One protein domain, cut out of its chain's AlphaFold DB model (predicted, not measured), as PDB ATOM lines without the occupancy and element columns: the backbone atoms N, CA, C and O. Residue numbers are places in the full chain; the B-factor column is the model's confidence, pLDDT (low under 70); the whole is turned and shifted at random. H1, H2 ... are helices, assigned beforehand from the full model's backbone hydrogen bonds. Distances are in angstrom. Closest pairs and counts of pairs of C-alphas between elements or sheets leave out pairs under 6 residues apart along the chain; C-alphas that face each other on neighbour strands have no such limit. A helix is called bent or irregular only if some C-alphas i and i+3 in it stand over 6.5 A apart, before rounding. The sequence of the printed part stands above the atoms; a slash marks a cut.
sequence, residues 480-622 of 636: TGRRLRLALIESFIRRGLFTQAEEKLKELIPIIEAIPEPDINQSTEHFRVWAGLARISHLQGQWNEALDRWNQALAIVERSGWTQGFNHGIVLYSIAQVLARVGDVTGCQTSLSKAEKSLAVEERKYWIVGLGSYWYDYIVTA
ATOM      1  N   THR A 480      -2.547 -34.714  -4.234       42.62
ATOM      2  CA  THR A 480      -2.300 -34.812  -5.685       42.62
ATOM      3  C   THR A 480      -1.274 -33.795  -6.194       42.62
ATOM      4  O   THR A 480      -0.524 -34.101  -7.120       42.62
ATOM      5  N   GLY A 481      -1.179 -32.614  -5.575       47.72
ATOM      6  CA  GLY A 481      -0.217 -31.574  -5.942       47.72
ATOM      7  C   GLY A 481       1.230 -31.958  -5.623       47.72
ATOM      8  O   GLY A 481       2.119 -31.761  -6.453       47.72
ATOM      9  N   ARG A 482       1.468 -32.608  -4.475       60.09
ATOM     10  CA  ARG A 482       2.801 -33.095  -4.062       60.09
ATOM     11  C   ARG A 482       3.379 -34.132  -5.026       60.09
ATOM     12  O   ARG A 482       4.528 -34.018  -5.451       60.09
ATOM     13  N   ARG A 483       2.567 -35.106  -5.449       59.44
ATOM     14  CA  ARG A 483       2.985 -36.149  -6.405       59.44
ATOM     15  C   ARG A 483       3.329 -35.579  -7.782       59.44
ATOM     16  O   ARG A 483       4.323 -35.998  -8.374       59.44
ATOM     17  N   LEU A 484       2.555 -34.600  -8.259       58.12
ATOM     18  CA  LEU A 484       2.837 -33.897  -9.514       58.12
ATOM     19  C   LEU A 484       4.124 -33.065  -9.429       58.12
ATOM     20  O   LEU A 484       4.920 -33.086 -10.367       58.12
ATOM     21  N   ARG A 485       4.387 -32.400  -8.295       64.12
ATOM     22  CA  ARG A 485       5.653 -31.680  -8.069       64.12
ATOM     23  C   ARG A 485       6.855 -32.615  -8.082       64.12
ATOM     24  O   ARG A 485       7.823 -32.318  -8.767       64.12
ATOM     25  N   LEU A 486       6.789 -33.757  -7.394       69.25
ATOM     26  CA  LEU A 486       7.881 -34.739  -7.399       69.25
ATOM     27  C   LEU A 486       8.162 -35.285  -8.810       69.25
ATOM     28  O   LEU A 486       9.316 -35.526  -9.150       69.25
ATOM     29  N   ALA A 487       7.133 -35.445  -9.650       66.38
ATOM     30  CA  ALA A 487       7.313 -35.821 -11.054       66.38
ATOM     31  C   ALA A 487       7.950 -34.694 -11.893       66.38
ATOM     32  O   ALA A 487       8.830 -34.957 -12.713       66.38
ATOM     33  N   LEU A 488       7.552 -33.436 -11.670       67.44
ATOM     34  CA  LEU A 488       8.166 -32.271 -12.313       67.44
ATOM     35  C   LEU A 488       9.643 -32.113 -11.914       67.44
ATOM     36  O   LEU A 488      10.488 -31.908 -12.782       67.44
ATOM     37  N   ILE A 489       9.959 -32.260 -10.628       74.81
ATOM     38  CA  ILE A 489      11.327 -32.211 -10.093       74.81
ATOM     39  C   ILE A 489      12.202 -33.269 -10.766       74.81
ATOM     40  O   ILE A 489      13.306 -32.964 -11.210       74.81
ATOM     41  N   GLU A 490      11.696 -34.493 -10.915       78.00
ATOM     42  CA  GLU A 490      12.430 -35.559 -11.599       78.00
ATOM     43  C   GLU A 490      12.749 -35.186 -13.056       78.00
ATOM     44  O   GLU A 490      13.846 -35.451 -13.551       78.00
ATOM     45  N   SER A 491      11.832 -34.484 -13.733       67.50
ATOM     46  CA  SER A 491      12.090 -33.957 -15.076       67.50
ATOM     47  C   SER A 491      13.211 -32.909 -15.096       67.50
ATOM     48  O   SER A 491      13.983 -32.869 -16.054       67.50
ATOM     49  N   PHE A 492      13.341 -32.088 -14.047       67.88
ATOM     50  CA  PHE A 492      14.420 -31.106 -13.923       67.88
ATOM     51  C   PHE A 492      15.773 -31.775 -13.686       67.88
ATOM     52  O   PHE A 492      16.724 -31.440 -14.391       67.88
ATOM     53  N   ILE A 493      15.846 -32.769 -12.789       73.44
ATOM     54  CA  ILE A 493      17.069 -33.554 -12.548       73.44
ATOM     55  C   ILE A 493      17.549 -34.184 -13.859       73.44
ATOM     56  O   ILE A 493      18.709 -34.033 -14.236       73.44
ATOM     57  N   ARG A 494      16.639 -34.815 -14.613       72.94
ATOM     58  CA  ARG A 494      16.972 -35.468 -15.887       72.94
ATOM     59  C   ARG A 494      17.439 -34.495 -16.978       72.94
ATOM     60  O   ARG A 494      18.125 -34.905 -17.909       72.94
ATOM     61  N   ARG A 495      17.047 -33.221 -16.897       68.12
ATOM     62  CA  ARG A 495      17.446 -32.152 -17.831       68.12
ATOM     63  C   ARG A 495      18.697 -31.394 -17.376       68.12
ATOM     64  O   ARG A 495      19.075 -30.435 -18.038       68.12
ATOM     65  N   GLY A 496      19.293 -31.767 -16.241       71.19
ATOM     66  CA  GLY A 496      20.431 -31.052 -15.656       71.19
ATOM     67  C   GLY A 496      20.064 -29.695 -15.041       71.19
ATOM     68  O   GLY A 496      20.945 -28.914 -14.700       71.19
ATOM     69  N   LEU A 497      18.770 -29.397 -14.865       72.31
ATOM     70  CA  LEU A 497      18.279 -28.166 -14.234       72.31
ATOM     71  C   LEU A 497      18.351 -28.283 -12.702       72.31
ATOM     72  O   LEU A 497      17.345 -28.168 -12.001       72.31
ATOM     73  N   PHE A 498      19.552 -28.552 -12.185       83.12
ATOM     74  CA  PHE A 498      19.788 -28.925 -10.791       83.12
ATOM     75  C   PHE A 498      19.337 -27.859  -9.794       83.12
ATOM     76  O   PHE A 498      18.631 -28.184  -8.846       83.12
ATOM     77  N   THR A 499      19.632 -26.584 -10.053       80.94
ATOM     78  CA  THR A 499      19.237 -25.472  -9.173       80.94
ATOM     79  C   THR A 499      17.717 -25.377  -9.005       80.94
ATOM     80  O   THR A 499      17.225 -25.216  -7.893       80.94
ATOM     81  N   GLN A 500      16.961 -25.538 -10.099       72.50
ATOM     82  CA  GLN A 500      15.493 -25.490 -10.069       72.50
ATOM     83  C   GLN A 500      14.904 -26.720  -9.368       72.50
ATOM     84  O   GLN A 500      13.920 -26.611  -8.637       72.50
ATOM     85  N   ALA A 501      15.500 -27.898  -9.586       75.50
ATOM     86  CA  ALA A 501      15.096 -29.127  -8.909       75.50
ATOM     87  C   ALA A 501      15.315 -29.032  -7.392       75.50
ATOM     88  O   ALA A 501      14.437 -29.400  -6.614       75.50
ATOM     89  N   GLU A 502      16.469 -28.511  -6.978       86.94
ATOM     90  CA  GLU A 502      16.863 -28.395  -5.579       86.94
ATOM     91  C   GLU A 502      15.987 -27.403  -4.807       86.94
ATOM     92  O   GLU A 502      15.514 -27.726  -3.719       86.94
ATOM     93  N   GLU A 503      15.711 -26.228  -5.379       83.62
ATOM     94  CA  GLU A 503      14.810 -25.233  -4.785       83.62
ATOM     95  C   GLU A 503      13.423 -25.832  -4.521       83.62
ATOM     96  O   GLU A 503      12.888 -25.732  -3.416       83.62
ATOM     97  N   LYS A 504      12.873 -26.548  -5.509       78.44
ATOM     98  CA  LYS A 504      11.556 -27.181  -5.395       78.44
ATOM     99  C   LYS A 504      11.516 -28.344  -4.411       78.44
ATOM    100  O   LYS A 504      10.473 -28.576  -3.805       78.44
ATOM    101  N   LEU A 505      12.621 -29.059  -4.227       84.56
ATOM    102  CA  LEU A 505      12.741 -30.074  -3.180       84.56
ATOM    103  C   LEU A 505      12.810 -29.438  -1.788       84.56
ATOM    104  O   LEU A 505      12.122 -29.901  -0.882       84.56
ATOM    105  N   LYS A 506      13.569 -28.347  -1.629       86.56
ATOM    106  CA  LYS A 506      13.684 -27.603  -0.364       86.56
ATOM    107  C   LYS A 506      12.352 -26.991   0.082       86.56
ATOM    108  O   LYS A 506      12.047 -27.025   1.268       86.56
ATOM    109  N   GLU A 507      11.517 -26.528  -0.852       81.75
ATOM    110  CA  GLU A 507      10.141 -26.078  -0.567       81.75
ATOM    111  C   GLU A 507       9.257 -27.175   0.069       81.75
ATOM    112  O   GLU A 507       8.286 -26.857   0.755       81.75
ATOM    113  N   LEU A 508       9.560 -28.462  -0.155       78.25
ATOM    114  CA  LEU A 508       8.764 -29.587   0.353       78.25
ATOM    115  C   LEU A 508       9.201 -30.081   1.738       78.25
ATOM    116  O   LEU A 508       8.383 -30.682   2.430       78.25
ATOM    117  N   ILE A 509      10.444 -29.816   2.154       82.88
ATOM    118  CA  ILE A 509      10.997 -30.253   3.449       82.88
ATOM    119  C   ILE A 509      10.112 -29.831   4.636       82.88
ATOM    120  O   ILE A 509       9.628 -30.723   5.334       82.88
ATOM    121  N   PRO A 510       9.798 -28.532   4.846       78.38
ATOM    122  CA  PRO A 510       9.047 -28.114   6.034       78.38
ATOM    123  C   PRO A 510       7.623 -28.679   6.065       78.38
ATOM    124  O   PRO A 510       7.035 -28.819   7.129       78.38
ATOM    125  N   ILE A 511       7.062 -29.017   4.900       73.25
ATOM    126  CA  ILE A 511       5.718 -29.592   4.780       73.25
ATOM    127  C   ILE A 511       5.719 -31.058   5.222       73.25
ATOM    128  O   ILE A 511       4.762 -31.517   5.840       73.25
ATOM    129  N   ILE A 512       6.772 -31.801   4.879       72.38
ATOM    130  CA  ILE A 512       6.864 -33.238   5.157       72.38
ATOM    131  C   ILE A 512       7.369 -33.491   6.582       72.38
ATOM    132  O   ILE A 512       6.879 -34.401   7.244       72.38
ATOM    133  N   GLU A 513       8.297 -32.671   7.077       78.00
ATOM    134  CA  GLU A 513       8.843 -32.785   8.437       78.00
ATOM    135  C   GLU A 513       7.863 -32.331   9.529       78.00
ATOM    136  O   GLU A 513       8.012 -32.715  10.684       78.00
ATOM    137  N   ALA A 514       6.823 -31.565   9.178       74.25
ATOM    138  CA  ALA A 514       5.776 -31.154  10.115       74.25
ATOM    139  C   ALA A 514       4.848 -32.303  10.565       74.25
ATOM    140  O   ALA A 514       3.976 -32.081  11.403       74.25
ATOM    141  N   ILE A 515       4.996 -33.511  10.007       70.50
ATOM    142  CA  ILE A 515       4.138 -34.663  10.299       70.50
ATOM    143  C   ILE A 515       4.823 -35.562  11.348       70.50
ATOM    144  O   ILE A 515       5.828 -36.194  11.022       70.50
ATOM    145  N   PRO A 516       4.291 -35.664  12.585       56.97
ATOM    146  CA  PRO A 516       4.961 -36.378  13.675       56.97
ATOM    147  C   PRO A 516       5.026 -37.902  13.481       56.97
ATOM    148  O   PRO A 516       5.990 -38.526  13.913       56.97
ATOM    149  N   GLU A 517       4.035 -38.498  12.807       71.31
ATOM    150  CA  GLU A 517       3.966 -39.940  12.525       71.31
ATOM    151  C   GLU A 517       3.531 -40.179  11.070       71.31
ATOM    152  O   GLU A 517       2.334 -40.251  10.777       71.31
ATOM    153  N   PRO A 518       4.480 -40.242  10.120       69.25
ATOM    154  CA  PRO A 518       4.144 -40.384   8.715       69.25
ATOM    155  C   PRO A 518       3.629 -41.791   8.388       69.25
ATOM    156  O   PRO A 518       4.236 -42.801   8.745       69.25
ATOM    157  N   ASP A 519       2.528 -41.858   7.634       70.25
ATOM    158  CA  ASP A 519       2.084 -43.110   7.018       70.25
ATOM    159  C   ASP A 519       3.084 -43.598   5.942       70.25
ATOM    160  O   ASP A 519       3.985 -42.875   5.514       70.25
ATOM    161  N   ILE A 520       2.919 -44.825   5.438       66.38
ATOM    162  CA  ILE A 520       3.833 -45.421   4.439       66.38
ATOM    163  C   ILE A 520       3.995 -44.542   3.181       66.38
ATOM    164  O   ILE A 520       5.086 -44.477   2.602       66.38
ATOM    165  N   ASN A 521       2.938 -43.855   2.734       65.88
ATOM    166  CA  ASN A 521       3.009 -42.970   1.569       65.88
ATOM    167  C   ASN A 521       3.787 -41.693   1.895       65.88
ATOM    168  O   ASN A 521       4.595 -41.251   1.081       65.88
ATOM    169  N   GLN A 522       3.569 -41.124   3.076       70.19
ATOM    170  CA  GLN A 522       4.261 -39.931   3.552       70.19
ATOM    171  C   GLN A 522       5.749 -40.215   3.790       70.19
ATOM    172  O   GLN A 522       6.588 -39.446   3.330       70.19
ATOM    173  N   SER A 523       6.098 -41.372   4.361       75.62
ATOM    174  CA  SER A 523       7.487 -41.845   4.460       75.62
ATOM    175  C   SER A 523       8.127 -42.043   3.086       75.62
ATOM    176  O   SER A 523       9.296 -41.717   2.879       75.62
ATOM    177  N   THR A 524       7.350 -42.504   2.100       77.81
ATOM    178  CA  THR A 524       7.816 -42.616   0.707       77.81
ATOM    179  C   THR A 524       8.065 -41.241   0.089       77.81
ATOM    180  O   THR A 524       9.066 -41.053  -0.599       77.81
ATOM    181  N   GLU A 525       7.190 -40.262   0.321       77.31
ATOM    182  CA  GLU A 525       7.382 -38.879  -0.131       77.31
ATOM    183  C   GLU A 525       8.614 -38.246   0.528       77.31
ATOM    184  O   GLU A 525       9.438 -37.656  -0.173       77.31
ATOM    185  N   HIS A 526       8.790 -38.452   1.834       84.88
ATOM    186  CA  HIS A 526       9.937 -37.966   2.596       84.88
ATOM    187  C   HIS A 526      11.255 -38.530   2.059       84.88
ATOM    188  O   HIS A 526      12.175 -37.778   1.730       84.88
ATOM    189  N   PHE A 527      11.309 -39.849   1.864       88.31
ATOM    190  CA  PHE A 527      12.461 -40.515   1.268       88.31
ATOM    191  C   PHE A 527      12.779 -39.968  -0.131       88.31
ATOM    192  O   PHE A 527      13.935 -39.690  -0.445       88.31
ATOM    193  N   ARG A 528      11.759 -39.764  -0.976       87.31
ATOM    194  CA  ARG A 528      11.940 -39.247  -2.342       87.31
ATOM    195  C   ARG A 528      12.523 -37.840  -2.376       87.31
ATOM    196  O   ARG A 528      13.282 -37.547  -3.299       87.31
ATOM    197  N   VAL A 529      12.179 -36.986  -1.410       89.62
ATOM    198  CA  VAL A 529      12.723 -35.626  -1.336       89.62
ATOM    199  C   VAL A 529      14.218 -35.662  -1.030       89.62
ATOM    200  O   VAL A 529      15.012 -35.126  -1.805       89.62
ATOM    201  N   TRP A 530      14.617 -36.368   0.029       93.56
ATOM    202  CA  TRP A 530      16.027 -36.475   0.413       93.56
ATOM    203  C   TRP A 530      16.868 -37.224  -0.616       93.56
ATOM    204  O   TRP A 530      17.940 -36.752  -0.988       93.56
ATOM    205  N   ALA A 531      16.357 -38.321  -1.178       91.44
ATOM    206  CA  ALA A 531      17.032 -39.025  -2.266       91.44
ATOM    207  C   ALA A 531      17.147 -38.164  -3.541       91.44
ATOM    208  O   ALA A 531      18.100 -38.301  -4.304       91.44
ATOM    209  N   GLY A 532      16.195 -37.262  -3.805       89.50
ATOM    210  CA  GLY A 532      16.297 -36.270  -4.879       89.50
ATOM    211  C   GLY A 532      17.438 -35.277  -4.644       89.50
ATOM    212  O   GLY A 532      18.278 -35.096  -5.522       89.50
ATOM    213  N   LEU A 533      17.503 -34.690  -3.445       93.56
ATOM    214  CA  LEU A 533      18.549 -33.737  -3.054       93.56
ATOM    215  C   LEU A 533      19.939 -34.378  -3.068       93.56
ATOM    216  O   LEU A 533      20.894 -33.774  -3.557       93.56
ATOM    217  N   ALA A 534      20.046 -35.606  -2.560       94.44
ATOM    218  CA  ALA A 534      21.294 -36.352  -2.520       94.44
ATOM    219  C   ALA A 534      21.813 -36.660  -3.929       94.44
ATOM    220  O   ALA A 534      22.994 -36.462  -4.207       94.44
ATOM    221  N   ARG A 535      20.925 -37.057  -4.855       92.88
ATOM    222  CA  ARG A 535      21.272 -37.252  -6.271       92.88
ATOM    223  C   ARG A 535      21.743 -35.967  -6.941       92.88
ATOM    224  O   ARG A 535      22.692 -36.024  -7.711       92.88
ATOM    225  N   ILE A 536      21.110 -34.829  -6.656       90.25
ATOM    226  CA  ILE A 536      21.519 -33.533  -7.217       90.25
ATOM    227  C   ILE A 536      22.954 -33.194  -6.794       90.25
ATOM    228  O   ILE A 536      23.803 -33.011  -7.663       90.25
ATOM    229  N   SER A 537      23.248 -33.215  -5.490       91.94
ATOM    230  CA  SER A 537      24.604 -32.938  -4.987       91.94
ATOM    231  C   SER A 537      25.625 -33.954  -5.496       91.94
ATOM    232  O   SER A 537      26.733 -33.581  -5.875       91.94
ATOM    233  N   HIS A 538      25.241 -35.231  -5.577       92.00
ATOM    234  CA  HIS A 538      26.088 -36.285  -6.131       92.00
ATOM    235  C   HIS A 538      26.432 -35.992  -7.604       92.00
ATOM    236  O   HIS A 538      27.599 -36.042  -7.981       92.00
ATOM    237  N   LEU A 539      25.450 -35.630  -8.437       85.69
ATOM    238  CA  LEU A 539      25.666 -35.299  -9.853       85.69
ATOM    239  C   LEU A 539      26.467 -34.011 -10.066       85.69
ATOM    240  O   LEU A 539      27.152 -33.882 -11.076       85.69
ATOM    241  N   GLN A 540      26.396 -33.072  -9.124       86.88
ATOM    242  CA  GLN A 540      27.177 -31.834  -9.143       86.88
ATOM    243  C   GLN A 540      28.597 -32.003  -8.574       86.88
ATOM    244  O   GLN A 540      29.349 -31.032  -8.532       86.88
ATOM    245  N   GLY A 541      28.977 -33.208  -8.129       88.25
ATOM    246  CA  GLY A 541      30.292 -33.482  -7.537       88.25
ATOM    247  C   GLY A 541      30.489 -32.886  -6.138       88.25
ATOM    248  O   GLY A 541      31.615 -32.786  -5.657       88.25
ATOM    249  N   GLN A 542      29.407 -32.489  -5.468       91.50
ATOM    250  CA  GLN A 542      29.424 -31.961  -4.104       91.50
ATOM    251  C   GLN A 542      29.417 -33.124  -3.104       91.50
ATOM    252  O   GLN A 542      28.399 -33.421  -2.481       91.50
ATOM    253  N   TRP A 543      30.544 -33.828  -2.977       91.12
ATOM    254  CA  TRP A 543      30.602 -35.127  -2.293       91.12
ATOM    255  C   TRP A 543      30.198 -35.088  -0.815       91.12
ATOM    256  O   TRP A 543      29.407 -35.922  -0.389       91.12
ATOM    257  N   ASN A 544      30.670 -34.101  -0.047       90.62
ATOM    258  CA  ASN A 544      30.327 -33.986   1.377       90.62
ATOM    259  C   ASN A 544      28.825 -33.731   1.578       90.62
ATOM    260  O   ASN A 544      28.169 -34.419   2.351       90.62
ATOM    261  N   GLU A 545      28.253 -32.805   0.806       92.56
ATOM    262  CA  GLU A 545      26.822 -32.499   0.873       92.56
ATOM    263  C   GLU A 545      25.959 -33.665   0.367       92.56
ATOM    264  O   GLU A 545      24.888 -33.947   0.908       92.56
ATOM    265  N   ALA A 546      26.433 -34.388  -0.653       92.81
ATOM    266  CA  ALA A 546      25.794 -35.609  -1.120       92.81
ATOM    267  C   ALA A 546      25.772 -36.678  -0.021       92.81
ATOM    268  O   ALA A 546      24.740 -37.322   0.159       92.81
ATOM    269  N   LEU A 547      26.873 -36.850   0.718       93.75
ATOM    270  CA  LEU A 547      26.968 -37.806   1.820       93.75
ATOM    271  C   LEU A 547      25.959 -37.479   2.928       93.75
ATOM    272  O   LEU A 547      25.194 -38.356   3.326       93.75
ATOM    273  N   ASP A 548      25.886 -36.216   3.356       94.19
ATOM    274  CA  ASP A 548      24.928 -35.768   4.374       94.19
ATOM    275  C   ASP A 548      23.482 -36.039   3.944       94.19
ATOM    276  O   ASP A 548      22.693 -36.627   4.686       94.19
ATOM    277  N   ARG A 549      23.135 -35.674   2.706       95.94
ATOM    278  CA  ARG A 549      21.787 -35.878   2.154       95.94
ATOM    279  C   ARG A 549      21.450 -37.362   1.978       95.94
ATOM    280  O   ARG A 549      20.302 -37.751   2.207       95.94
ATOM    281  N   TRP A 550      22.418 -38.202   1.605       96.19
ATOM    282  CA  TRP A 550      22.220 -39.654   1.547       96.19
ATOM    283  C   TRP A 550      22.043 -40.270   2.935       96.19
ATOM    284  O   TRP A 550      21.200 -41.150   3.086       96.19
ATOM    285  N   ASN A 551      22.751 -39.778   3.953       94.50
ATOM    286  CA  ASN A 551      22.560 -40.210   5.338       94.50
ATOM    287  C   ASN A 551      21.170 -39.830   5.871       94.50
ATOM    288  O   ASN A 551      20.537 -40.640   6.546       94.50
ATOM    289  N   GLN A 552      20.640 -38.656   5.509       93.81
ATOM    290  CA  GLN A 552      19.248 -38.301   5.822       93.81
ATOM    291  C   GLN A 552      18.254 -39.251   5.139       93.81
ATOM    292  O   GLN A 552      17.321 -39.746   5.773       93.81
ATOM    293  N   ALA A 553      18.483 -39.575   3.862       93.19
ATOM    294  CA  ALA A 553      17.665 -40.552   3.150       93.19
ATOM    295  C   ALA A 553      17.737 -41.951   3.796       93.19
ATOM    296  O   ALA A 553      16.705 -42.612   3.920       93.19
ATOM    297  N   LEU A 554      18.922 -42.385   4.245       93.50
ATOM    298  CA  LEU A 554      19.123 -43.659   4.942       93.50
ATOM    299  C   LEU A 554      18.369 -43.697   6.275       93.50
ATOM    300  O   LEU A 554      17.636 -44.649   6.529       93.50
ATOM    301  N   ALA A 555      18.461 -42.633   7.076       91.06
ATOM    302  CA  ALA A 555      17.760 -42.540   8.352       91.06
ATOM    303  C   ALA A 555      16.236 -42.680   8.188       91.06
ATOM    304  O   ALA A 555      15.576 -43.305   9.016       91.06
ATOM    305  N   ILE A 556      15.661 -42.137   7.108       88.19
ATOM    306  CA  ILE A 556      14.226 -42.281   6.807       88.19
ATOM    307  C   ILE A 556      13.885 -43.725   6.439       88.19
ATOM    308  O   ILE A 556      12.884 -44.258   6.920       88.19
ATOM    309  N   VAL A 557      14.709 -44.359   5.603       86.81
ATOM    310  CA  VAL A 557      14.550 -45.762   5.194       86.81
ATOM    311  C   VAL A 557      14.582 -46.681   6.419       86.81
ATOM    312  O   VAL A 557      13.693 -47.518   6.579       86.81
ATOM    313  N   GLU A 558      15.538 -46.480   7.326       88.50
ATOM    314  CA  GLU A 558      15.679 -47.275   8.550       88.50
ATOM    315  C   GLU A 558      14.523 -47.044   9.535       88.50
ATOM    316  O   GLU A 558      13.910 -48.012   9.987       88.50
ATOM    317  N   ARG A 559      14.148 -45.783   9.806       85.44
ATOM    318  CA  ARG A 559      12.999 -45.453  10.678       85.44
ATOM    319  C   ARG A 559      11.671 -45.975  10.132       85.44
ATOM    320  O   ARG A 559      10.780 -46.298  10.910       85.44
ATOM    321  N   SER A 560      11.540 -46.081   8.809       81.38
ATOM    322  CA  SER A 560      10.342 -46.615   8.145       81.38
ATOM    323  C   SER A 560      10.304 -48.150   8.097       81.38
ATOM    324  O   SER A 560       9.406 -48.721   7.476       81.38
ATOM    325  N   GLY A 561      11.282 -48.832   8.707       81.06
ATOM    326  CA  GLY A 561      11.376 -50.293   8.725       81.06
ATOM    327  C   GLY A 561      11.835 -50.910   7.399       81.06
ATOM    328  O   GLY A 561      11.711 -52.118   7.210       81.06
ATOM    329  N   TRP A 562      12.370 -50.117   6.467       80.88
ATOM    330  CA  TRP A 562      12.891 -50.585   5.177       80.88
ATOM    331  C   TRP A 562      14.381 -50.928   5.270       80.88
ATOM    332  O   TRP A 562      15.169 -50.542   4.417       80.88
ATOM    333  N   THR A 563      14.788 -51.647   6.314       82.44
ATOM    334  CA  THR A 563      16.201 -51.957   6.615       82.44
ATOM    335  C   THR A 563      16.829 -52.996   5.679       82.44
ATOM    336  O   THR A 563      18.013 -53.304   5.791       82.44
ATOM    337  N   GLN A 564      16.046 -53.561   4.757       80.12
ATOM    338  CA  GLN A 564      16.486 -54.473   3.703       80.12
ATOM    339  C   GLN A 564      15.662 -54.227   2.432       80.12
ATOM    340  O   GLN A 564      14.555 -53.687   2.489       80.12
ATOM    341  N   GLY A 565      16.201 -54.632   1.282       83.88
ATOM    342  CA  GLY A 565      15.560 -54.480  -0.022       83.88
ATOM    343  C   GLY A 565      16.159 -53.365  -0.882       83.88
ATOM    344  O   GLY A 565      17.206 -52.787  -0.574       83.88
ATOM    345  N   PHE A 566      15.497 -53.061  -1.997       83.50
ATOM    346  CA  PHE A 566      16.133 -52.326  -3.091       83.50
ATOM    347  C   PHE A 566      16.462 -50.865  -2.761       83.50
ATOM    348  O   PHE A 566      17.547 -50.387  -3.086       83.50
ATOM    349  N   ASN A 567      15.544 -50.142  -2.108       85.69
ATOM    350  CA  ASN A 567      15.761 -48.729  -1.769       85.69
ATOM    351  C   ASN A 567      16.913 -48.565  -0.769       85.69
ATOM    352  O   ASN A 567      17.752 -47.685  -0.945       85.69
ATOM    353  N   HIS A 568      16.974 -49.442   0.235       90.62
ATOM    354  CA  HIS A 568      18.068 -49.496   1.202       90.62
ATOM    355  C   HIS A 568      19.404 -49.792   0.516       90.62
ATOM    356  O   HIS A 568      20.383 -49.073   0.709       90.62
ATOM    357  N   GLY A 569      19.410 -50.789  -0.372       89.38
ATOM    358  CA  GLY A 569      20.567 -51.143  -1.182       89.38
ATOM    359  C   GLY A 569      21.087 -49.991  -2.046       89.38
ATOM    360  O   GLY A 569      22.281 -49.710  -2.023       89.38
ATOM    361  N   ILE A 570      20.207 -49.271  -2.751       90.50
ATOM    362  CA  ILE A 570      20.597 -48.111  -3.570       90.50
ATOM    363  C   ILE A 570      21.230 -47.001  -2.739       90.50
ATOM    364  O   ILE A 570      22.223 -46.415  -3.172       90.50
ATOM    365  N   VAL A 571      20.637 -46.669  -1.591       92.25
ATOM    366  CA  VAL A 571      21.143 -45.594  -0.731       92.25
ATOM    367  C   VAL A 571      22.549 -45.943  -0.258       92.25
ATOM    368  O   VAL A 571      23.465 -45.149  -0.445       92.25
ATOM    369  N   LEU A 572      22.745 -47.162   0.252       92.56
ATOM    370  CA  LEU A 572      24.048 -47.639   0.714       92.56
ATOM    371  C   LEU A 572      25.087 -47.717  -0.407       92.56
ATOM    372  O   LEU A 572      26.241 -47.354  -0.194       92.56
ATOM    373  N   TYR A 573      24.687 -48.133  -1.609       91.19
ATOM    374  CA  TYR A 573      25.581 -48.155  -2.767       91.19
ATOM    375  C   TYR A 573      25.979 -46.730  -3.184       91.19
ATOM    376  O   TYR A 573      27.143 -46.454  -3.462       91.19
ATOM    377  N   SER A 574      25.024 -45.793  -3.163       92.12
ATOM    378  CA  SER A 574      25.280 -44.377  -3.455       92.12
ATOM    379  C   SER A 574      26.214 -43.752  -2.413       92.12
ATOM    380  O   SER A 574      27.105 -42.990  -2.781       92.12
ATOM    381  N   ILE A 575      26.059 -44.111  -1.133       92.62
ATOM    382  CA  ILE A 575      26.975 -43.726  -0.049       92.62
ATOM    383  C   ILE A 575      28.367 -44.310  -0.295       92.62
ATOM    384  O   ILE A 575      29.340 -43.567  -0.245       92.62
ATOM    385  N   ALA A 576      28.478 -45.603  -0.621       89.75
ATOM    386  CA  ALA A 576      29.762 -46.246  -0.902       89.75
ATOM    387  C   ALA A 576      30.516 -45.539  -2.039       89.75
ATOM    388  O   ALA A 576      31.702 -45.247  -1.910       89.75
ATOM    389  N   GLN A 577      29.811 -45.179  -3.115       88.44
ATOM    390  CA  GLN A 577      30.392 -44.433  -4.229       88.44
ATOM    391  C   GLN A 577      30.888 -43.045  -3.800       88.44
ATOM    392  O   GLN A 577      31.985 -42.642  -4.187       88.44
ATOM    393  N   VAL A 578      30.116 -42.313  -2.990       89.88
ATOM    394  CA  VAL A 578      30.539 -41.006  -2.461       89.88
ATOM    395  C   VAL A 578      31.756 -41.161  -1.542       89.88
ATOM    396  O   VAL A 578      32.720 -40.417  -1.698       89.88
ATOM    397  N   LEU A 579      31.771 -42.156  -0.651       89.00
ATOM    398  CA  LEU A 579      32.904 -42.440   0.241       89.00
ATOM    399  C   LEU A 579      34.176 -42.788  -0.539       89.00
ATOM    400  O   LEU A 579      35.247 -42.279  -0.216       89.00
ATOM    401  N   ALA A 580      34.056 -43.558  -1.625       86.06
ATOM    402  CA  ALA A 580      35.171 -43.830  -2.529       86.06
ATOM    403  C   ALA A 580      35.738 -42.544  -3.161       86.06
ATOM    404  O   ALA A 580      36.951 -42.418  -3.310       86.06
ATOM    405  N   ARG A 581      34.881 -41.569  -3.504       85.31
ATOM    406  CA  ARG A 581      35.301 -40.264  -4.055       85.31
ATOM    407  C   ARG A 581      35.923 -39.338  -3.010       85.31
ATOM    408  O   ARG A 581      36.777 -38.533  -3.366       85.31
ATOM    409  N   VAL A 582      35.504 -39.449  -1.749       86.88
ATOM    410  CA  VAL A 582      36.059 -38.690  -0.613       86.88
ATOM    411  C   VAL A 582      37.356 -39.323  -0.078       86.88
ATOM    412  O   VAL A 582      38.130 -38.652   0.597       86.88
ATOM    413  N   GLY A 583      37.640 -40.585  -0.423       84.81
ATOM    414  CA  GLY A 583      38.856 -41.304  -0.024       84.81
ATOM    415  C   GLY A 583      38.707 -42.182   1.225       84.81
ATOM    416  O   GLY A 583      39.704 -42.709   1.713       84.81
ATOM    417  N   ASP A 584      37.486 -42.387   1.733       88.88
ATOM    418  CA  ASP A 584      37.217 -43.317   2.837       88.88
ATOM    419  C   ASP A 584      37.002 -44.743   2.310       88.88
ATOM    420  O   ASP A 584      35.885 -45.191   2.025       88.88
ATOM    421  N   VAL A 585      38.108 -45.472   2.182       85.56
ATOM    422  CA  VAL A 585      38.123 -46.854   1.682       85.56
ATOM    423  C   VAL A 585      37.401 -47.807   2.642       85.56
ATOM    424  O   VAL A 585      36.668 -48.696   2.203       85.56
ATOM    425  N   THR A 586      37.560 -47.610   3.952       88.50
ATOM    426  CA  THR A 586      36.975 -48.471   4.991       88.50
ATOM    427  C   THR A 586      35.453 -48.349   5.072       88.50
ATOM    428  O   THR A 586      34.738 -49.360   5.093       88.50
ATOM    429  N   GLY A 587      34.934 -47.119   5.059       86.75
ATOM    430  CA  GLY A 587      33.502 -46.846   5.035       86.75
ATOM    431  C   GLY A 587      32.868 -47.273   3.714       86.75
ATOM    432  O   GLY A 587      31.765 -47.832   3.714       86.75
ATOM    433  N   CYS A 588      33.585 -47.100   2.598       88.00
ATOM    434  CA  CYS A 588      33.169 -47.581   1.284       88.00
ATOM    435  C   CYS A 588      32.953 -49.100   1.280       88.00
ATOM    436  O   CYS A 588      31.861 -49.555   0.942       88.00
ATOM    437  N   GLN A 589      33.948 -49.892   1.699       87.00
ATOM    438  CA  GLN A 589      33.844 -51.359   1.738       87.00
ATOM    439  C   GLN A 589      32.696 -51.833   2.638       87.00
ATOM    440  O   GLN A 589      31.927 -52.723   2.268       87.00
ATOM    441  N   THR A 590      32.540 -51.197   3.800       90.88
ATOM    442  CA  THR A 590      31.469 -51.521   4.752       90.88
ATOM    443  C   THR A 590      30.084 -51.247   4.159       90.88
ATOM    444  O   THR A 590      29.188 -52.094   4.241       90.88
ATOM    445  N   SER A 591      29.901 -50.077   3.545       89.06
ATOM    446  CA  SER A 591      28.632 -49.669   2.929       89.06
ATOM    447  C   SER A 591      28.298 -50.523   1.706       89.06
ATOM    448  O   SER A 591      27.150 -50.937   1.551       89.06
ATOM    449  N   LEU A 592      29.302 -50.864   0.892       88.62
ATOM    450  CA  LEU A 592      29.146 -51.718  -0.284       88.62
ATOM    451  C   LEU A 592      28.691 -53.134   0.100       88.62
ATOM    452  O   LEU A 592      27.701 -53.620  -0.439       88.62
ATOM    453  N   SER A 593      29.318 -53.752   1.108       90.50
ATOM    454  CA  SER A 593      28.910 -55.084   1.583       90.50
ATOM    455  C   SER A 593      27.463 -55.106   2.103       90.50
ATOM    456  O   SER A 593      26.712 -56.053   1.856       90.50
ATOM    457  N   LYS A 594      27.028 -54.048   2.803       90.38
ATOM    458  CA  LYS A 594      25.627 -53.911   3.244       90.38
ATOM    459  C   LYS A 594      24.672 -53.669   2.069       90.38
ATOM    460  O   LYS A 594      23.553 -54.194   2.081       90.38
ATOM    461  N   ALA A 595      25.098 -52.899   1.067       88.75
ATOM    462  CA  ALA A 595      24.323 -52.639  -0.138       88.75
ATOM    463  C   ALA A 595      24.063 -53.934  -0.917       88.75
ATOM    464  O   ALA A 595      22.911 -54.228  -1.223       88.75
ATOM    465  N   GLU A 596      25.098 -54.743  -1.157       88.00
ATOM    466  CA  GLU A 596      25.002 -56.027  -1.865       88.00
ATOM    467  C   GLU A 596      24.046 -56.997  -1.167       88.00
ATOM    468  O   GLU A 596      23.141 -57.539  -1.802       88.00
ATOM    469  N   LYS A 597      24.168 -57.143   0.161       89.62
ATOM    470  CA  LYS A 597      23.236 -57.958   0.957       89.62
ATOM    471  C   LYS A 597      21.795 -57.470   0.823       89.62
ATOM    472  O   LYS A 597      20.886 -58.283   0.713       89.62
ATOM    473  N   SER A 598      21.577 -56.157   0.811       86.62
ATOM    474  CA  SER A 598      20.232 -55.572   0.715       86.62
ATOM    475  C   SER A 598      19.625 -55.705  -0.681       86.62
ATOM    476  O   SER A 598      18.431 -55.972  -0.800       86.62
ATOM    477  N   LEU A 599      20.438 -55.545  -1.730       84.62
ATOM    478  CA  LEU A 599      20.030 -55.716  -3.127       84.62
ATOM    479  C   LEU A 599      19.770 -57.187  -3.479       84.62
ATOM    480  O   LEU A 599      18.940 -57.458  -4.340       84.62
ATOM    481  N   ALA A 600      20.421 -58.136  -2.796       84.44
ATOM    482  CA  ALA A 600      20.168 -59.567  -2.973       84.44
ATOM    483  C   ALA A 600      18.792 -60.012  -2.441       84.44
ATOM    484  O   ALA A 600      18.245 -61.005  -2.913       84.44
ATOM    485  N   VAL A 601      18.224 -59.287  -1.467       81.44
ATOM    486  CA  VAL A 601      16.928 -59.619  -0.843       81.44
ATOM    487  C   VAL A 601      15.744 -59.273  -1.746       81.44
ATOM    488  O   VAL A 601      14.697 -59.915  -1.672       81.44
ATOM    489  N   GLU A 602      15.868 -58.244  -2.585       76.12
ATOM    490  CA  GLU A 602      14.744 -57.719  -3.351       76.12
ATOM    491  C   GLU A 602      15.184 -57.269  -4.750       76.12
ATOM    492  O   GLU A 602      16.033 -56.393  -4.899       76.12
ATOM    493  N   GLU A 603      14.547 -57.834  -5.783       75.12
ATOM    494  CA  GLU A 603      14.808 -57.474  -7.182       75.12
ATOM    495  C   GLU A 603      14.626 -55.980  -7.461       75.12
ATOM    496  O   GLU A 603      13.822 -55.308  -6.817       75.12
ATOM    497  N   ARG A 604      15.300 -55.477  -8.505       78.06
ATOM    498  CA  ARG A 604      15.307 -54.063  -8.898       78.06
ATOM    499  C   ARG A 604      13.927 -53.414  -8.910       78.06
ATOM    500  O   ARG A 604      12.978 -53.907  -9.527       78.06
ATOM    501  N   LYS A 605      13.829 -52.239  -8.270       70.50
ATOM    502  CA  LYS A 605      12.555 -51.571  -8.026       70.50
ATOM    503  C   LYS A 605      12.426 -50.157  -8.691       70.50
ATOM    504  O   LYS A 605      12.997 -49.187  -8.231       70.50
ATOM    505  N   TYR A 606      11.580 -50.010  -9.731       63.16
ATOM    506  CA  TYR A 606      11.260 -48.788 -10.524       63.16
ATOM    507  C   TYR A 606      10.085 -47.858 -10.078       63.16
ATOM    508  O   TYR A 606       9.698 -46.962 -10.819       63.16
ATOM    509  N   TRP A 607       9.470 -48.047  -8.907       58.53
ATOM    510  CA  TRP A 607       8.233 -47.329  -8.490       58.53
ATOM    511  C   TRP A 607       8.544 -45.905  -7.991       58.53
ATOM    512  O   TRP A 607       7.689 -45.024  -8.010       58.53
ATOM    513  N   ILE A 608       9.793 -45.666  -7.582       68.62
ATOM    514  CA  ILE A 608      10.351 -44.327  -7.421       68.62
ATOM    515  C   ILE A 608      11.076 -43.998  -8.719       68.62
ATOM    516  O   ILE A 608      12.162 -44.524  -8.987       68.62
ATOM    517  N   VAL A 609      10.440 -43.149  -9.529       65.50
ATOM    518  CA  VAL A 609      11.031 -42.620 -10.763       65.50
ATOM    519  C   VAL A 609      12.383 -42.001 -10.420       65.50
ATOM    520  O   VAL A 609      12.498 -41.281  -9.428       65.50
ATOM    521  N   GLY A 610      13.404 -42.345 -11.201       73.06
ATOM    522  CA  GLY A 610      14.776 -41.931 -10.959       73.06
ATOM    523  C   GLY A 610      15.659 -43.033 -10.407       73.06
ATOM    524  O   GLY A 610      16.526 -43.544 -11.120       73.06
ATOM    525  N   LEU A 611      15.403 -43.426  -9.153       81.00
ATOM    526  CA  LEU A 611      16.220 -44.397  -8.412       81.00
ATOM    527  C   LEU A 611      16.311 -45.738  -9.143       81.00
ATOM    528  O   LEU A 611      17.394 -46.209  -9.480       81.00
ATOM    529  N   GLY A 612      15.157 -46.324  -9.451       70.00
ATOM    530  CA  GLY A 612      15.114 -47.596 -10.156       70.00
ATOM    531  C   GLY A 612      15.301 -47.476 -11.661       70.00
ATOM    532  O   GLY A 612      15.654 -48.465 -12.281       70.00
ATOM    533  N   SER A 613      15.066 -46.317 -12.276       69.44
ATOM    534  CA  SER A 613      15.022 -46.190 -13.743       69.44
ATOM    535  C   SER A 613      16.364 -45.899 -14.399       69.44
ATOM    536  O   SER A 613      16.594 -46.387 -15.494       69.44
ATOM    537  N   TYR A 614      17.216 -45.092 -13.769       73.75
ATOM    538  CA  TYR A 614      18.517 -44.729 -14.345       73.75
ATOM    539  C   TYR A 614      19.612 -44.584 -13.287       73.75
ATOM    540  O   TYR A 614      20.782 -44.782 -13.589       73.75
ATOM    541  N   TRP A 615      19.255 -44.247 -12.043       83.56
ATOM    542  CA  TRP A 615      20.243 -44.035 -10.991       83.56
ATOM    543  C   TRP A 615      20.967 -45.326 -10.615       83.56
ATOM    544  O   TRP A 615      22.180 -45.314 -10.475       83.56
ATOM    545  N   TYR A 616      20.238 -46.442 -10.508       82.12
ATOM    546  CA  TYR A 616      20.842 -47.754 -10.271       82.12
ATOM    547  C   TYR A 616      21.919 -48.094 -11.310       82.12
ATOM    548  O   TYR A 616      23.012 -48.511 -10.947       82.12
ATOM    549  N   ASP A 617      21.639 -47.863 -12.595       79.38
ATOM    550  CA  ASP A 617      22.624 -48.110 -13.651       79.38
ATOM    551  C   ASP A 617      23.817 -47.159 -13.510       79.38
ATOM    552  O   ASP A 617      24.961 -47.592 -13.594       79.38
ATOM    553  N   TYR A 618      23.567 -45.880 -13.216       78.75
ATOM    554  CA  TYR A 618      24.620 -44.893 -12.979       78.75
ATOM    555  C   TYR A 618      25.570 -45.296 -11.838       78.75
ATOM    556  O   TYR A 618      26.784 -45.202 -12.001       78.75
ATOM    557  N   ILE A 619      25.040 -45.773 -10.707       79.25
ATOM    558  CA  ILE A 619      25.871 -46.136  -9.553       79.25
ATOM    559  C   ILE A 619      26.569 -47.488  -9.750       79.25
ATOM    560  O   ILE A 619      27.747 -47.595  -9.433       79.25
ATOM    561  N   VAL A 620      25.907 -48.491 -10.341       70.25
ATOM    562  CA  VAL A 620      26.479 -49.843 -10.521       70.25
ATOM    563  C   VAL A 620      27.528 -49.902 -11.637       70.25
ATOM    564  O   VAL A 620      28.457 -50.700 -11.563       70.25
ATOM    565  N   THR A 621      27.432 -49.045 -12.658       63.47
ATOM    566  CA  THR A 621      28.417 -49.019 -13.762       63.47
ATOM    567  C   THR A 621      29.739 -48.342 -13.348       63.47
ATOM    568  O   THR A 621      30.783 -48.519 -13.977       63.47
ATOM    569  N   ALA A 622      29.731 -47.573 -12.259       51.69
ATOM    570  CA  ALA A 622      30.782 -46.620 -11.924       51.69
ATOM    571  C   ALA A 622      31.907 -47.183 -11.036       51.69
ATOM    572  O   ALA A 622      32.237 -46.598 -10.002       51.69
TER     573      ALA A 622
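What this domain is: This is residues 480 to 622 of the 636 residues of an uncharacterized protein of Coccidioides immitis RMSCC 3703 (UniProt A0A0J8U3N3). Four long helices, H4 to H7, follow one another up and down, each folded back alongside the one before. At the H4 end of this row the hairpin of H1 and H2 and the short H3 pack on H4, H7 makes the other end, and H8 packs on H6 over one side of the row, its line at a steep tilt of 40 degrees to H6. The printed part has 143 residues with eight named helices, H1 to H8 in chain order, and no named strand; the class is all helix. The whole is compact, with a radius of gyration of the C-alphas of 14.3 A, and rounded, spanning 40 by 31 by 24 A.

Where its parts are: Find C-alpha 480 at (-2.300, -34.812, -5.685), where H1 begins; it runs through residue 494, 21.8 A. Next come H2, residues 498 to 506, 12.2 A, and H3, residues 509 to 513, 6.0 A. Look for C-alpha 520 at (3.833, -45.421, 4.439): H4, the longest helix, runs from there to residue 539, 28.0 A. Then read H5, residues 543 to 559, 24.2 A; H6, residues 566 to 582, 24.3 A; and H7, residues 585 to 601, 24.9 A. H8, residues 611 to 621, 14.1 A, ends at C-alpha 621, (28.417, -49.019, -13.762); it is irregular, but only just, with C-alphas 613 and 616 7.0 A apart.

How they stand to each other: Start at H4, the hub, which touches four helices. H4, H5 and H6 form an up-and-down bundle, each running against the one before. In the hairpin of H4 and H5 the closest C-alphas, of Ala 534 and Arg 549, are 4.7 A apart, at a shallow tilt of 15 degrees. In the hairpin of H5 and H6, look at Trp 543 and Val 578, whose C-alphas are the closest at 5.9 A. H4 and H6 are close but not clearly touching, the closest C-alphas, of His 538 and Val 578, being 7.5 A apart. H7 touches H6 in a further hairpin, with the closest C-alphas, of Gly 569 and Ala 595, 4.2 A apart. H8 touches H6 at a steep tilt of 40 degrees, the same way, with the closest C-alphas, of Ser 574 and Ile 619, 6.4 A apart; H8 and H4 are near each other. Back at H4, residues 529 to 536 alone touch H2, closest at the C-alphas of Leu 505 and Val 529, 5.9 A. Residues 528 to 536 alone touch H1, closest at Ile 493 and Ile 536, C-alphas 6.9 A apart, and residues 522 to 529 alone touch H3, closest at Ile 512 and His 526, C-alphas 6.2 A apart. H1 and H2 form a hairpin, with the closest C-alphas, of Ile 489 and Ala 501, 5.0 A apart. H1 and H7, for instance, are apart. Every O i to N i+4 pair is within hydrogen-bond range in H1 to H6, against 12 of 13 in H7 and 4 of 7 in H8.

The domain as a whole: The two C-alphas farthest apart are those of Thr 480 and Thr 586, 42.9 A. The printed part has no cut, and no link is long. The mean pLDDT of the printed part is 81.0; look for values under 70 at residues 480 to 488, 491 to 492, 495, 516, 518, 520 to 521, 606 to 609, 613 and 621 to 622.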